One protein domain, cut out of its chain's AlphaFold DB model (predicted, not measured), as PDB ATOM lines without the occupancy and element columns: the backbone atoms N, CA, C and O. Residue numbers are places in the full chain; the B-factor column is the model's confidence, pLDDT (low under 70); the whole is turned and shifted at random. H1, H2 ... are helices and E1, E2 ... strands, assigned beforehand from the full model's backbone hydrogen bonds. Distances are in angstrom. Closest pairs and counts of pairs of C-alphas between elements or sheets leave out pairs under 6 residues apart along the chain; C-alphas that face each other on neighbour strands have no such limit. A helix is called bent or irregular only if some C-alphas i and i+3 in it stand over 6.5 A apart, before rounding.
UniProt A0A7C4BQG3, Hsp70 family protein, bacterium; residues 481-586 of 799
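Overview. This is residues 481 to 586 of the 799 residues of the protein "Hsp70 family protein" of bacterium (UniProt A0A7C4BQG3). A ribbon of two strands, E1 and E2, runs along one side of the domain, and two helices that cross each other steeply, H1 and H4, pack on it. H5 runs away from one end of the ribbon, straight on in the chain from E2, and packs on H1, while a helical hairpin of H2 and H3 lies at the other end of the domain, away from H5. The printed part has 106 residues with five named helices and two named strands, in the order H1, H2, H3, H4, E1, E2, H5; the sheet, E1 - E2, is antiparallel, and the class is mostly helix. The whole is compact, with a radius of gyration of the C-alphas of 14.1 A and spans of 39 by 31 by 20 A.

Arrangement. E1, residues 553 to 559, and E2, residues 566 to 572, form a hairpin of antiparallel strands, with 157 degrees between their directions. N 556 and O 569, 2.8 A apart, and N 569 and O 556, also 2.8 A apart, are within hydrogen-bond range. H1, residues 481 to 494, comes nearest to E2 at the C-alphas of Ala 491 and Ile 571, 5.6 A apart. H1 and E1 are apart. H4, residues 532 to 544, comes near both strands: the closest C-alphas are those of Ala 540 and Glu 554, 6.9 A apart, and of Ala 540 and Ile 571, 7.1 A apart. H1 and H4 touch, with the C-alphas of Asp 484 and Cys 537 closest at 5.2 A, and run opposite ways at a steep tilt of 69.6 degrees, only just short of about perpendicular. H5, residues 573 to 586, touches H1 with residues 575 to 580 alone, at a steep tilt of 49 degrees, opposite ways; the closest C-alphas are those of Leu 487 and Phe 576, 6.5 A apart. H4 and H5 only just touch, with 3 pairs of C-alphas within 8 A, and only at their ends; Phe 544 and Lys 573 have the closest C-alphas, 6.3 A apart. H2, residues 499 to 514, is close to H1 but not clearly touching, with the C-alphas of Ile 492 and Arg 502 closest at 7.0 A. H2 and H3, residues 516 to 522, form a helical hairpin at a shallow tilt of 33 degrees, only just short of steep; H2 touches H3 with residues 508 to 512 alone, and the C-alphas of Ile 512 and Lys 519 are closest at 5.3 A. H3 and H4 are apart. In H1, H2, H4 and H5 every O i to N i+4 pair is within hydrogen-bond range; in H3 it is 1 of 3, beside 2 of 4 O i to N i+3 pairs.

Along the chain. E1, residues 553 to 559, and E2, residues 566 to 572, each measure 19.2 A from first to last C-alpha. H1, residues 481 to 494, starts with C-alpha 481 at (-34.539, 30.710, 23.959) and is 19.9 A long. H2, residues 499 to 514, is 22.7 A long, and H3, residues 516 to 522, is 9.7 A. H3 is irregular: C-alphas 517 and 520 are 7.4 A apart. H4, residues 532 to 544, is 18.2 A long. H5, residues 573 to 586, is 19.8 A long and ends with C-alpha 586 at (-22.399, 25.871, 33.607).

Size, cuts and confidence. The two C-alphas farthest apart are those of Arg 515 and Asp 548, at 42.0 A. The printed part has no cut, and no link is long; the links H1 to H2, H2 to H3 and E2 to H5 are tight. The mean pLDDT of the printed part is 77.1, and 37 residues are under 70: residues 512 to 532, 549 to 553 and 557 to 567.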
ATOM      1  N   ASP A 481     -33.958  29.502  23.370       82.62
ATOM      2  CA  ASP A 481     -34.539  30.710  23.959       82.62
ATOM      3  C   ASP A 481     -33.547  31.354  24.951       82.62
ATOM      4  O   ASP A 481     -33.401  32.573  24.956       82.62
ATOM      5  N   ASN A 482     -32.794  30.578  25.747       86.88
ATOM      6  CA  ASN A 482     -31.793  31.136  26.674       86.88
ATOM      7  C   ASN A 482     -30.698  31.920  25.938       86.88
ATOM      8  O   ASN A 482     -30.222  32.940  26.438       86.88
ATOM      9  N   ILE A 483     -30.319  31.462  24.742       92.25
ATOM     10  CA  ILE A 483     -29.339  32.145  23.895       92.25
ATOM     11  C   ILE A 483     -29.948  33.437  23.339       92.25
ATOM     12  O   ILE A 483     -29.307  34.486  23.403       92.25
ATOM     13  N   ASP A 484     -31.205  33.396  22.882       87.69
ATOM     14  CA  ASP A 484     -31.924  34.580  22.390       87.69
ATOM     15  C   ASP A 484     -32.035  35.662  23.475       87.69
ATOM     16  O   ASP A 484     -31.765  36.841  23.227       87.69
ATOM     17  N   TRP A 485     -32.375  35.263  24.705       84.12
ATOM     18  CA  TRP A 485     -32.442  36.151  25.866       84.12
ATOM     19  C   TRP A 485     -31.072  36.704  26.262       84.12
ATOM     20  O   TRP A 485     -30.956  37.899  26.549       84.12
ATOM     21  N   GLY A 486     -30.031  35.869  26.237       88.00
ATOM     22  CA  GLY A 486     -28.657  36.291  26.497       88.00
ATOM     23  C   GLY A 486     -28.179  37.344  25.497       88.00
ATOM     24  O   GLY A 486     -27.642  38.378  25.902       88.00
ATOM     25  N   LEU A 487     -28.446  37.129  24.206       89.88
ATOM     26  CA  LEU A 487     -28.125  38.081  23.143       89.88
ATOM     27  C   LEU A 487     -28.910  39.378  23.295       89.88
ATOM     28  O   LEU A 487     -28.334  40.455  23.183       89.88
ATOM     29  N   ARG A 488     -30.206  39.297  23.616       85.75
ATOM     30  CA  ARG A 488     -31.031  40.481  23.881       85.75
ATOM     31  C   ARG A 488     -30.465  41.307  25.032       85.75
ATOM     32  O   ARG A 488     -30.417  42.533  24.940       85.75
ATOM     33  N   ARG A 489     -30.054  40.643  26.115       84.75
ATOM     34  CA  ARG A 489     -29.480  41.286  27.301       84.75
ATOM     35  C   ARG A 489     -28.209  42.055  26.941       84.75
ATOM     36  O   ARG A 489     -28.102  43.236  27.265       84.75
ATOM     37  N   ASP A 490     -27.294  41.393  26.241       87.56
ATOM     38  CA  ASP A 490     -26.028  41.977  25.798       87.56
ATOM     39  C   ASP A 490     -26.236  43.143  24.815       87.56
ATOM     40  O   ASP A 490     -25.680  44.226  25.000       87.56
ATOM     41  N   ALA A 491     -27.126  42.961  23.836       85.38
ATOM     42  CA  ALA A 491     -27.458  43.969  22.836       85.38
ATOM     43  C   ALA A 491     -28.031  45.249  23.467       85.38
ATOM     44  O   ALA A 491     -27.661  46.354  23.080       85.38
ATOM     45  N   ILE A 492     -28.897  45.136  24.481       81.88
ATOM     46  CA  ILE A 492     -29.445  46.304  25.194       81.88
ATOM     47  C   ILE A 492     -28.370  47.007  26.009       81.88
ATOM     48  O   ILE A 492     -28.307  48.238  26.002       81.88
ATOM     49  N   GLN A 493     -27.519  46.242  26.690       83.38
ATOM     50  CA  GLN A 493     -26.434  46.795  27.491       83.38
ATOM     51  C   GLN A 493     -25.441  47.594  26.634       83.38
ATOM     52  O   GLN A 493     -24.976  48.642  27.077       83.38
ATOM     53  N   LYS A 494     -25.167  47.134  25.407       84.12
ATOM     54  CA  LYS A 494     -24.266  47.789  24.442       84.12
ATOM     55  C   LYS A 494     -24.958  48.808  23.527       84.12
ATOM     56  O   LYS A 494     -24.277  49.532  22.810       84.12
ATOM     57  N   SER A 495     -26.290  48.878  23.537       81.38
ATOM     58  CA  SER A 495     -27.059  49.741  22.630       81.38
ATOM     59  C   SER A 495     -26.809  51.235  22.848       81.38
ATOM     60  O   SER A 495     -26.482  51.685  23.947       81.38
ATOM     61  N   THR A 496     -27.104  52.023  21.814       80.88
ATOM     62  CA  THR A 496     -27.090  53.500  21.847       80.88
ATOM     63  C   THR A 496     -28.313  54.126  22.538       80.88
ATOM     64  O   THR A 496     -28.461  55.346  22.525       80.88
ATOM     65  N   LEU A 497     -29.181  53.320  23.167       77.56
ATOM     66  CA  LEU A 497     -30.350  53.822  23.898       77.56
ATOM     67  C   LEU A 497     -29.953  54.821  25.002       77.56
ATOM     68  O   LEU A 497     -28.930  54.626  25.669       77.56
ATOM     69  N   PRO A 498     -30.779  55.849  25.273       80.00
ATOM     70  CA  PRO A 498     -30.589  56.730  26.421       80.00
ATOM     71  C   PRO A 498     -30.458  55.950  27.740       80.00
ATOM     72  O   PRO A 498     -31.116  54.928  27.950       80.00
ATOM     73  N   ALA A 499     -29.600  56.421  28.653       83.19
ATOM     74  CA  ALA A 499     -29.288  55.699  29.892       83.19
ATOM     75  C   ALA A 499     -30.531  55.427  30.759       83.19
ATOM     76  O   ALA A 499     -30.689  54.319  31.265       83.19
ATOM     77  N   ASN A 500     -31.439  56.399  30.847       81.19
ATOM     78  CA  ASN A 500     -32.728  56.285  31.530       81.19
ATOM     79  C   ASN A 500     -33.652  55.227  30.898       81.19
ATOM     80  O   ASN A 500     -34.395  54.561  31.611       81.19
ATOM     81  N   GLU A 501     -33.605  55.030  29.577       78.19
ATOM     82  CA  GLU A 501     -34.392  53.991  28.897       78.19
ATOM     83  C   GLU A 501     -33.815  52.589  29.128       78.19
ATOM     84  O   GLU A 501     -34.573  51.635  29.319       78.19
ATOM     85  N   ARG A 502     -32.482  52.455  29.176       79.69
ATOM     86  CA  ARG A 502     -31.833  51.198  29.591       79.69
ATOM     87  C   ARG A 502     -32.141  50.872  31.053       79.69
ATOM     88  O   ARG A 502     -32.446  49.728  31.369       79.69
ATOM     89  N   GLU A 503     -32.102  51.863  31.939       82.12
ATOM     90  CA  GLU A 503     -32.468  51.689  33.349       82.12
ATOM     91  C   GLU A 503     -33.939  51.282  33.503       82.12
ATOM     92  O   GLU A 503     -34.242  50.317  34.206       82.12
ATOM     93  N   LEU A 504     -34.847  51.943  32.775       78.19
ATOM     94  CA  LEU A 504     -36.257  51.567  32.728       78.19
ATOM     95  C   LEU A 504     -36.430  50.123  32.245       78.19
ATOM     96  O   LEU A 504     -37.191  49.375  32.854       78.19
ATOM     97  N   TYR A 505     -35.699  49.712  31.204       77.88
ATOM     98  CA  TYR A 505     -35.708  48.330  30.739       77.88
ATOM     99  C   TYR A 505     -35.348  47.357  31.868       77.88
ATOM    100  O   TYR A 505     -36.115  46.437  32.147       77.88
ATOM    101  N   TRP A 506     -34.235  47.573  32.574       80.69
ATOM    102  CA  TRP A 506     -33.812  46.683  33.662       80.69
ATOM    103  C   TRP A 506     -34.773  46.689  34.847       80.69
ATOM    104  O   TRP A 506     -35.048  45.630  35.417       80.69
ATOM    105  N   LYS A 507     -35.342  47.851  35.178       80.88
ATOM    106  CA  LYS A 507     -36.370  47.979  36.212       80.88
ATOM    107  C   LYS A 507     -37.598  47.141  35.865       80.88
ATOM    108  O   LYS A 507     -38.020  46.314  36.666       80.88
ATOM    109  N   ARG A 508     -38.110  47.280  34.641       76.12
ATOM    110  CA  ARG A 508     -39.235  46.495  34.118       76.12
ATOM    111  C   ARG A 508     -38.939  44.992  34.111       76.12
ATOM    112  O   ARG A 508     -39.744  44.195  34.574       76.12
ATOM    113  N   ILE A 509     -37.756  44.584  33.660       73.31
ATOM    114  CA  ILE A 509     -37.335  43.174  33.706       73.31
ATOM    115  C   ILE A 509     -37.317  42.641  35.150       73.31
ATOM    116  O   ILE A 509     -37.755  41.520  35.401       73.31
ATOM    117  N   SER A 510     -36.875  43.452  36.109       76.00
ATOM    118  CA  SER A 510     -36.858  43.090  37.533       76.00
ATOM    119  C   SER A 510     -38.269  42.986  38.126       76.00
ATOM    120  O   SER A 510     -38.535  42.085  38.917       76.00
ATOM    121  N   GLU A 511     -39.195  43.850  37.701       73.25
ATOM    122  CA  GLU A 511     -40.614  43.767  38.073       73.25
ATOM    123  C   GLU A 511     -41.238  42.447  37.602       73.25
ATOM    124  O   GLU A 511     -41.948  41.810  38.375       73.25
ATOM    125  N   ILE A 512     -40.920  41.984  36.386       65.75
ATOM    126  CA  ILE A 512     -41.412  40.689  35.892       65.75
ATOM    127  C   ILE A 512     -40.801  39.522  36.677       65.75
ATOM    128  O   ILE A 512     -41.510  38.569  36.980       65.75
ATOM    129  N   LYS A 513     -39.515  39.588  37.051       66.75
ATOM    130  CA  LYS A 513     -38.897  38.568  37.924       66.75
ATOM    131  C   LYS A 513     -39.629  38.441  39.259       66.75
ATOM    132  O   LYS A 513     -39.832  37.333  39.739       66.75
ATOM    133  N   ALA A 514     -40.025  39.569  39.844       66.62
ATOM    134  CA  ALA A 514     -40.764  39.593  41.102       66.62
ATOM    135  C   ALA A 514     -42.240  39.187  40.938       66.62
ATOM    136  O   ALA A 514     -42.840  38.684  41.885       66.62
ATOM    137  N   ARG A 515     -42.824  39.447  39.763       61.84
ATOM    138  CA  ARG A 515     -44.240  39.231  39.435       61.84
ATOM    139  C   ARG A 515     -44.391  38.696  38.004       61.84
ATOM    140  O   ARG A 515     -44.683  39.473  37.083       61.84
ATOM    141  N   PRO A 516     -44.171  37.386  37.778       54.56
ATOM    142  CA  PRO A 516     -44.194  36.779  36.445       54.56
ATOM    143  C   PRO A 516     -45.510  36.993  35.678       54.56
ATOM    144  O   PRO A 516     -45.516  37.041  34.447       54.56
ATOM    145  N   GLU A 517     -46.625  37.167  36.383       53.69
ATOM    146  CA  GLU A 517     -47.947  37.473  35.833       53.69
ATOM    147  C   GLU A 517     -47.999  38.818  35.090       53.69
ATOM    148  O   GLU A 517     -48.737  38.964  34.112       53.69
ATOM    149  N   LEU A 518     -47.149  39.779  35.471       57.56
ATOM    150  CA  LEU A 518     -47.072  41.098  34.838       57.56
ATOM    151  C   LEU A 518     -46.292  41.083  33.519       57.56
ATOM    152  O   LEU A 518     -46.230  42.102  32.835       57.56
ATOM    153  N   LYS A 519     -45.717  39.942  33.108       62.31
ATOM    154  CA  LYS A 519     -44.865  39.824  31.910       62.31
ATOM    155  C   LYS A 519     -45.494  40.447  30.672       62.31
ATOM    156  O   LYS A 519     -44.832  41.190  29.954       62.31
ATOM    157  N   SER A 520     -46.774  40.177  30.418       55.09
ATOM    158  CA  SER A 520     -47.437  40.707  29.226       55.09
ATOM    159  C   SER A 520     -47.607  42.224  29.281       55.09
ATOM    160  O   SER A 520     -47.467  42.857  28.245       55.09
ATOM    161  N   GLU A 521     -47.912  42.801  30.446       58.66
ATOM    162  CA  GLU A 521     -48.091  44.240  30.673       58.66
ATOM    163  C   GLU A 521     -46.748  44.967  30.626       58.66
ATOM    164  O   GLU A 521     -46.572  45.918  29.875       58.66
ATOM    165  N   VAL A 522     -45.750  44.438  31.325       59.94
ATOM    166  CA  VAL A 522     -44.438  45.065  31.447       59.94
ATOM    167  C   VAL A 522     -43.632  44.984  30.148       59.94
ATOM    168  O   VAL A 522     -42.964  45.951  29.789       59.94
ATOM    169  N   LEU A 523     -43.733  43.891  29.375       61.69
ATOM    170  CA  LEU A 523     -43.108  43.809  28.045       61.69
ATOM    171  C   LEU A 523     -43.692  44.828  27.042       61.69
ATOM    172  O   LEU A 523     -43.046  45.089  26.028       61.69
ATOM    173  N   ARG A 524     -44.887  45.396  27.291       59.38
ATOM    174  CA  ARG A 524     -45.489  46.447  26.440       59.38
ATOM    175  C   ARG A 524     -44.824  47.805  26.632       59.38
ATOM    176  O   ARG A 524     -44.686  48.533  25.655       59.38
ATOM    177  N   ASP A 525     -44.418  48.107  27.862       59.28
ATOM    178  CA  ASP A 525     -43.851  49.398  28.272       59.28
ATOM    179  C   ASP A 525     -42.347  49.513  27.995       59.28
ATOM    180  O   ASP A 525     -41.731  50.545  28.268       59.28
ATOM    181  N   LEU A 526     -41.729  48.445  27.486       64.19
ATOM    182  CA  LEU A 526     -40.317  48.474  27.151       64.19
ATOM    183  C   LEU A 526     -40.075  49.401  25.947       64.19
ATOM    184  O   LEU A 526     -40.825  49.341  24.970       64.19
ATOM    185  N   PRO A 527     -39.006  50.221  25.978       54.75
ATOM    186  CA  PRO A 527     -38.738  51.204  24.930       54.75
ATOM    187  C   PRO A 527     -38.575  50.592  23.533       54.75
ATOM    188  O   PRO A 527     -38.814  51.253  22.531       54.75
ATOM    189  N   LEU A 528     -38.221  49.309  23.452       61.81
ATOM    190  CA  LEU A 528     -38.027  48.575  22.207       61.81
ATOM    191  C   LEU A 528     -39.281  47.773  21.832       61.81
ATOM    192  O   LEU A 528     -39.964  47.227  22.696       61.81
ATOM    193  N   THR A 529     -39.568  47.670  20.530       56.31
ATOM    194  CA  THR A 529     -40.758  46.981  19.998       56.31
ATOM    195  C   THR A 529     -40.986  45.599  20.634       56.31
ATOM    196  O   THR A 529     -40.077  44.772  20.706       56.31
ATOM    197  N   ARG A 530     -42.244  45.346  21.038       54.72
ATOM    198  CA  ARG A 530     -42.771  44.191  21.807       54.72
ATOM    199  C   ARG A 530     -42.258  42.804  21.367       54.72
ATOM    200  O   ARG A 530     -42.201  41.900  22.191       54.72
ATOM    201  N   LEU A 531     -41.866  42.638  20.099       54.72
ATOM    202  CA  LEU A 531     -41.258  41.420  19.539       54.72
ATOM    203  C   LEU A 531     -39.985  41.656  18.701       54.72
ATOM    204  O   LEU A 531     -39.376  40.689  18.253       54.72
ATOM    205  N   GLY A 532     -39.581  42.901  18.432       66.88
ATOM    206  CA  GLY A 532     -38.580  43.178  17.394       66.88
ATOM    207  C   GLY A 532     -37.186  42.681  17.758       66.88
ATOM    208  O   GLY A 532     -36.605  41.885  17.027       66.88
ATOM    209  N   LEU A 533     -36.665  43.099  18.916       75.75
ATOM    210  CA  LEU A 533     -35.288  42.766  19.291       75.75
ATOM    211  C   LEU A 533     -35.078  41.260  19.486       75.75
ATOM    212  O   LEU A 533     -34.096  40.726  18.989       75.75
ATOM    213  N   ILE A 534     -36.005  40.559  20.144       77.62
ATOM    214  CA  ILE A 534     -35.842  39.114  20.367       77.62
ATOM    215  C   ILE A 534     -35.826  38.329  19.044       77.62
ATOM    216  O   ILE A 534     -35.072  37.373  18.921       77.62
ATOM    217  N   LYS A 535     -36.570  38.780  18.022       76.25
ATOM    218  CA  LYS A 535     -36.524  38.197  16.671       76.25
ATOM    219  C   LYS A 535     -35.186  38.430  15.985       76.25
ATOM    220  O   LYS A 535     -34.683  37.537  15.311       76.25
ATOM    221  N   TYR A 536     -34.617  39.624  16.137       81.44
ATOM    222  CA  TYR A 536     -33.274  39.901  15.634       81.44
ATOM    223  C   TYR A 536     -32.232  39.038  16.351       81.44
ATOM    224  O   TYR A 536     -31.369  38.476  15.688       81.44
ATOM    225  N   CYS A 537     -32.370  38.825  17.662       86.75
ATOM    226  CA  CYS A 537     -31.521  37.903  18.417       86.75
ATOM    227  C   CYS A 537     -31.663  36.448  17.949       86.75
ATOM    228  O   CYS A 537     -30.647  35.792  17.750       86.75
ATOM    229  N   GLU A 538     -32.882  35.957  17.709       86.12
ATOM    230  CA  GLU A 538     -33.109  34.597  17.193       86.12
ATOM    231  C   GLU A 538     -32.507  34.410  15.794       86.12
ATOM    232  O   GLU A 538     -31.861  33.397  15.522       86.12
ATOM    233  N   ARG A 539     -32.659  35.407  14.912       85.44
ATOM    234  CA  ARG A 539     -32.042  35.402  13.577       85.44
ATOM    235  C   ARG A 539     -30.520  35.406  13.658       85.44
ATOM    236  O   ARG A 539     -29.889  34.573  13.011       85.44
ATOM    237  N   ALA A 540     -29.958  36.291  14.479       89.25
ATOM    238  CA  ALA A 540     -28.525  36.366  14.714       89.25
ATOM    239  C   ALA A 540     -27.997  35.042  15.282       89.25
ATOM    240  O   ALA A 540     -27.011  34.529  14.773       89.25
ATOM    241  N   LYS A 541     -28.684  34.428  16.257       91.88
ATOM    242  CA  LYS A 541     -28.356  33.101  16.807       91.88
ATOM    243  C   LYS A 541     -28.308  32.029  15.721       91.88
ATOM    244  O   LYS A 541     -27.331  31.288  15.659       91.88
ATOM    245  N   ILE A 542     -29.366  31.914  14.910       88.44
ATOM    246  CA  ILE A 542     -29.445  30.904  13.841       88.44
ATOM    247  C   ILE A 542     -28.266  31.080  12.893       88.44
ATOM    248  O   ILE A 542     -27.548  30.119  12.644       88.44
ATOM    249  N   ARG A 543     -28.032  32.318  12.447       87.56
ATOM    250  CA  ARG A 543     -26.931  32.646  11.549       87.56
ATOM    251  C   ARG A 543     -25.594  32.330  12.202       87.56
ATOM    252  O   ARG A 543     -24.890  31.471  11.717       87.56
ATOM    253  N   PHE A 544     -25.265  32.931  13.342       91.56
ATOM    254  CA  PHE A 544     -24.009  32.722  14.074       91.56
ATOM    255  C   PHE A 544     -23.731  31.267  14.485       91.56
ATOM    256  O   PHE A 544     -22.586  30.948  14.818       91.56
ATOM    257  N   GLY A 545     -24.752  30.408  14.491       88.94
ATOM    258  CA  GLY A 545     -24.622  28.976  14.721       88.94
ATOM    259  C   GLY A 545     -24.092  28.176  13.524       88.94
ATOM    260  O   GLY A 545     -23.666  27.044  13.744       88.94
ATOM    261  N   GLU A 546     -24.101  28.732  12.308       87.12
ATOM    262  CA  GLU A 546     -23.612  28.090  11.077       87.12
ATOM    263  C   GLU A 546     -22.064  28.057  11.000       87.12
ATOM    264  O   GLU A 546     -21.383  28.878  11.627       87.12
ATOM    265  N   PRO A 547     -21.477  27.103  10.246       81.25
ATOM    266  CA  PRO A 547     -20.026  27.011  10.066       81.25
ATOM    267  C   PRO A 547     -19.448  28.194   9.266       81.25
ATOM    268  O   PRO A 547     -20.140  28.833   8.481       81.25
ATOM    269  N   ASP A 548     -18.153  28.469   9.459       75.50
ATOM    270  CA  ASP A 548     -17.339  29.425   8.679       75.50
ATOM    271  C   ASP A 548     -17.820  30.887   8.637       75.50
ATOM    272  O   ASP A 548     -17.363  31.702   7.831       75.50
ATOM    273  N   ILE A 549     -18.683  31.278   9.571       65.88
ATOM    274  CA  ILE A 549     -19.029  32.681   9.788       65.88
ATOM    275  C   ILE A 549     -17.885  33.349  10.553       65.88
ATOM    276  O   ILE A 549     -17.637  33.053  11.720       65.88
ATOM    277  N   GLY A 550     -17.165  34.246   9.871       64.44
ATOM    278  CA  GLY A 550     -16.101  35.075  10.445       64.44
ATOM    279  C   GLY A 550     -16.572  36.031  11.557       64.44
ATOM    280  O   GLY A 550     -17.615  35.851  12.183       64.44
ATOM    281  N   LYS A 551     -15.811  37.102  11.815       63.72
ATOM    282  CA  LYS A 551     -16.228  38.161  12.751       63.72
ATOM    283  C   LYS A 551     -17.348  38.988  12.116       63.72
ATOM    284  O   LYS A 551     -17.068  39.953  11.416       63.72
ATOM    285  N   PHE A 552     -18.594  38.587  12.328       68.12
ATOM    286  CA  PHE A 552     -19.764  39.325  11.863       68.12
ATOM    287  C   PHE A 552     -20.513  39.959  13.040       68.12
ATOM    288  O   PHE A 552     -20.635  39.373  14.118       68.12
ATOM    289  N   GLU A 553     -21.018  41.164  12.801       68.31
ATOM    290  CA  GLU A 553     -21.968  41.877  13.648       68.31
ATOM    291  C   GLU A 553     -23.259  42.078  12.852       68.31
ATOM    292  O   GLU A 553     -23.223  42.319  11.642       68.31
ATOM    293  N   GLU A 554     -24.408  41.936  13.508       72.69
ATOM    294  CA  GLU A 554     -25.685  42.339  12.924       72.69
ATOM    295  C   GLU A 554     -26.122  43.655  13.561       72.69
ATOM    296  O   GLU A 554     -26.327  43.734  14.774       72.69
ATOM    297  N   ILE A 555     -26.250  44.688  12.730       71.44
ATOM    298  CA  ILE A 555     -26.680  46.021  13.146       71.44
ATOM    299  C   ILE A 555     -28.138  46.203  12.745       71.44
ATOM    300  O   ILE A 555     -28.498  46.095  11.571       71.44
ATOM    301  N   PHE A 556     -28.974  46.527  13.722       74.88
ATOM    302  CA  PHE A 556     -30.377  46.838  13.517       74.88
ATOM    303  C   PHE A 556     -30.684  48.210  14.089       74.88
ATOM    304  O   PHE A 556     -30.343  48.519  15.227       74.88
ATOM    305  N   VAL A 557     -31.388  49.027  13.313       67.62
ATOM    306  CA  VAL A 557     -31.921  50.292  13.809       67.62
ATOM    307  C   VAL A 557     -33.333  50.040  14.310       67.62
ATOM    308  O   VAL A 557     -34.210  49.642  13.543       67.62
ATOM    309  N   ILE A 558     -33.549  50.261  15.603       68.12
ATOM    310  CA  ILE A 558     -34.862  50.157  16.234       68.12
ATOM    311  C   ILE A 558     -35.279  51.543  16.703       68.12
ATOM    312  O   ILE A 558     -34.495  52.277  17.292       68.12
ATOM    313  N   GLU A 559     -36.525  51.907  16.447       66.06
ATOM    314  CA  GLU A 559     -37.108  53.136  16.968       66.06
ATOM    315  C   GLU A 559     -37.665  52.898  18.377       66.06
ATOM    316  O   GLU A 559     -38.436  51.956  18.599       66.06
ATOM    317  N   SER A 560     -37.248  53.728  19.336       66.81
ATOM    318  CA  SER A 560     -37.784  53.717  20.693       66.81
ATOM    319  C   SER A 560     -39.230  54.198  20.682       66.81
ATOM    320  O   SER A 560     -39.531  55.283  20.189       66.81
ATOM    321  N   LYS A 561     -40.135  53.432  21.292       62.12
ATOM    322  CA  LYS A 561     -41.536  53.839  21.476       62.12
ATOM    323  C   LYS A 561     -41.706  54.990  22.472       62.12
ATOM    324  O   LYS A 561     -42.774  55.593  22.498       62.12
ATOM    325  N   ILE A 562     -40.694  55.264  23.298       65.38
ATOM    326  CA  ILE A 562     -40.755  56.287  24.350       65.38
ATOM    327  C   ILE A 562     -40.235  57.618  23.816       65.38
ATOM    328  O   ILE A 562     -40.936  58.623  23.882       65.38
ATOM    329  N   SER A 563     -39.017  57.627  23.273       67.06
ATOM    330  CA  SER A 563     -38.373  58.856  22.799       67.06
ATOM    331  C   SER A 563     -38.569  59.134  21.311       67.06
ATOM    332  O   SER A 563     -38.130  60.184  20.851       67.06
ATOM    333  N   GLN A 564     -39.159  58.203  20.544       68.38
ATOM    334  CA  GLN A 564     -39.172  58.220  19.066       68.38
ATOM    335  C   GLN A 564     -37.762  58.326  18.451       68.38
ATOM    336  O   GLN A 564     -37.587  58.601  17.265       68.38
ATOM    337  N   SER A 565     -36.725  58.101  19.263       67.50
ATOM    338  CA  SER A 565     -35.342  58.123  18.815       67.50
ATOM    339  C   SER A 565     -34.996  56.796  18.154       67.50
ATOM    340  O   SER A 565     -35.438  55.726  18.575       67.50
ATOM    341  N   LYS A 566     -34.184  56.855  17.101       69.88
ATOM    342  CA  LYS A 566     -33.609  55.658  16.489       69.88
ATOM    343  C   LYS A 566     -32.387  55.240  17.299       69.88
ATOM    344  O   LYS A 566     -31.414  55.983  17.367       69.88
ATOM    345  N   ALA A 567     -32.438  54.050  17.880       68.81
ATOM    346  CA  ALA A 567     -31.304  53.405  18.514       68.81
ATOM    347  C   ALA A 567     -30.696  52.382  17.551       68.81
ATOM    348  O   ALA A 567     -31.388  51.498  17.042       68.81
ATOM    349  N   SER A 568     -29.388  52.488  17.327       74.56
ATOM    350  CA  SER A 568     -28.610  51.382  16.770       74.56
ATOM    351  C   SER A 568     -28.433  50.320  17.851       74.56
ATOM    352  O   SER A 568     -28.001  50.632  18.972       74.56
ATOM    353  N   ILE A 569     -28.803  49.088  17.515       78.81
ATOM    354  CA  ILE A 569     -28.581  47.894  18.318       78.81
ATOM    355  C   ILE A 569     -27.695  46.949  17.523       78.81
ATOM    356  O   ILE A 569     -28.029  46.562  16.405       78.81
ATOM    357  N   GLU A 570     -26.588  46.558  18.136       83.81
ATOM    358  CA  GLU A 570     -25.566  45.715  17.529       83.81
ATOM    359  C   GLU A 570     -25.533  44.377  18.271       83.81
ATOM    360  O   GLU A 570     -25.468  44.333  19.503       83.81
ATOM    361  N   ILE A 571     -25.630  43.281  17.520       88.25
ATOM    362  CA  ILE A 571     -25.538  41.917  18.039       88.25
ATOM    363  C   ILE A 571     -24.244  41.310  17.511       88.25
ATOM    364  O   ILE A 571     -24.049  41.186  16.302       88.25
ATOM    365  N   PHE A 572     -23.365  40.912  18.425       88.12
ATOM    366  CA  PHE A 572     -22.023  40.464  18.080       88.12
ATOM    367  C   PHE A 572     -21.863  38.948  18.201       88.12
ATOM    368  O   PHE A 572     -22.351  38.322  19.150       88.12
ATOM    369  N   LYS A 573     -21.089  38.365  17.279       90.38
ATOM    370  CA  LYS A 573     -20.718  36.942  17.306       90.38
ATOM    371  C   LYS A 573     -19.979  36.535  18.586       90.38
ATOM    372  O   LYS A 573     -20.227  35.452  19.103       90.38
ATOM    373  N   ASN A 574     -19.114  37.394  19.131       91.06
ATOM    374  CA  ASN A 574     -18.393  37.088  20.373       91.06
ATOM    375  C   ASN A 574     -19.337  36.950  21.577       91.06
ATOM    376  O   ASN A 574     -19.169  36.030  22.367       91.06
ATOM    377  N   SER A 575     -20.373  37.791  21.671       92.19
ATOM    378  CA  SER A 575     -21.409  37.657  22.695       92.19
ATOM    379  C   SER A 575     -22.127  36.316  22.574       92.19
ATOM    380  O   SER A 575     -22.339  35.643  23.578       92.19
ATOM    381  N   PHE A 576     -22.470  35.902  21.349       94.50
ATOM    382  CA  PHE A 576     -23.040  34.580  21.085       94.50
ATOM    383  C   PHE A 576     -22.104  33.452  21.545       94.50
ATOM    384  O   PHE A 576     -22.544  32.561  22.268       94.50
ATOM    385  N   ASP A 577     -20.819  33.512  21.182       94.19
ATOM    386  CA  ASP A 577     -19.830  32.492  21.552       94.19
ATOM    387  C   ASP A 577     -19.651  32.381  23.070       94.19
ATOM    388  O   ASP A 577     -19.643  31.273  23.613       94.19
ATOM    389  N   ASP A 578     -19.571  33.514  23.770       95.00
ATOM    390  CA  ASP A 578     -19.451  33.560  25.229       95.00
ATOM    391  C   ASP A 578     -20.693  32.978  25.918       95.00
ATOM    392  O   ASP A 578     -20.570  32.188  26.858       95.00
ATOM    393  N   ILE A 579     -21.893  33.304  25.421       95.50
ATOM    394  CA  ILE A 579     -23.159  32.751  25.927       95.50
ATOM    395  C   ILE A 579     -23.214  31.240  25.700       95.50
ATOM    396  O   ILE A 579     -23.527  30.492  26.630       95.50
ATOM    397  N   CYS A 580     -22.884  30.766  24.496       96.44
ATOM    398  CA  CYS A 580     -22.872  29.340  24.187       96.44
ATOM    399  C   CYS A 580     -21.888  28.576  25.080       96.44
ATOM    400  O   CYS A 580     -22.230  27.515  25.614       96.44
ATOM    401  N   LYS A 581     -20.697  29.144  25.289       97.44
ATOM    402  CA  LYS A 581     -19.649  28.586  26.146       97.44
ATOM    403  C   LYS A 581     -20.056  28.545  27.618       97.44
ATOM    404  O   LYS A 581     -19.820  27.525  28.266       97.44
ATOM    405  N   SER A 582     -20.670  29.605  28.142       95.19
ATOM    406  CA  SER A 582     -21.219  29.622  29.506       95.19
ATOM    407  C   SER A 582     -22.323  28.575  29.656       95.19
ATOM    408  O   SER A 582     -22.215  27.702  30.510       95.19
ATOM    409  N   LEU A 583     -23.311  28.544  28.752       94.19
ATOM    410  CA  LEU A 583     -24.408  27.572  28.820       94.19
ATOM    411  C   LEU A 583     -23.905  26.116  28.785       94.19
ATOM    412  O   LEU A 583     -24.442  25.246  29.480       94.19
ATOM    413  N   TRP A 584     -22.846  25.848  28.016       97.38
ATOM    414  CA  TRP A 584     -22.194  24.542  27.998       97.38
ATOM    415  C   TRP A 584     -21.535  24.180  29.327       97.38
ATOM    416  O   TRP A 584     -21.856  23.136  29.902       97.38
ATOM    417  N   ASN A 585     -20.631  25.037  29.809       96.00
ATOM    418  CA  ASN A 585     -19.827  24.770  31.000       96.00
ATOM    419  C   ASN A 585     -20.673  24.735  32.275       96.00
ATOM    420  O   ASN A 585     -20.470  23.862  33.117       96.00
ATOM    421  N   ASP A 586     -21.637  25.644  32.382       89.25
ATOM    422  CA  ASP A 586     -22.399  25.871  33.607       89.25
ATOM    423  C   ASP A 586     -23.626  24.955  33.702       89.25
ATOM    424  O   ASP A 586     -24.222  24.813  34.769       89.25
TER     425      ASP A 586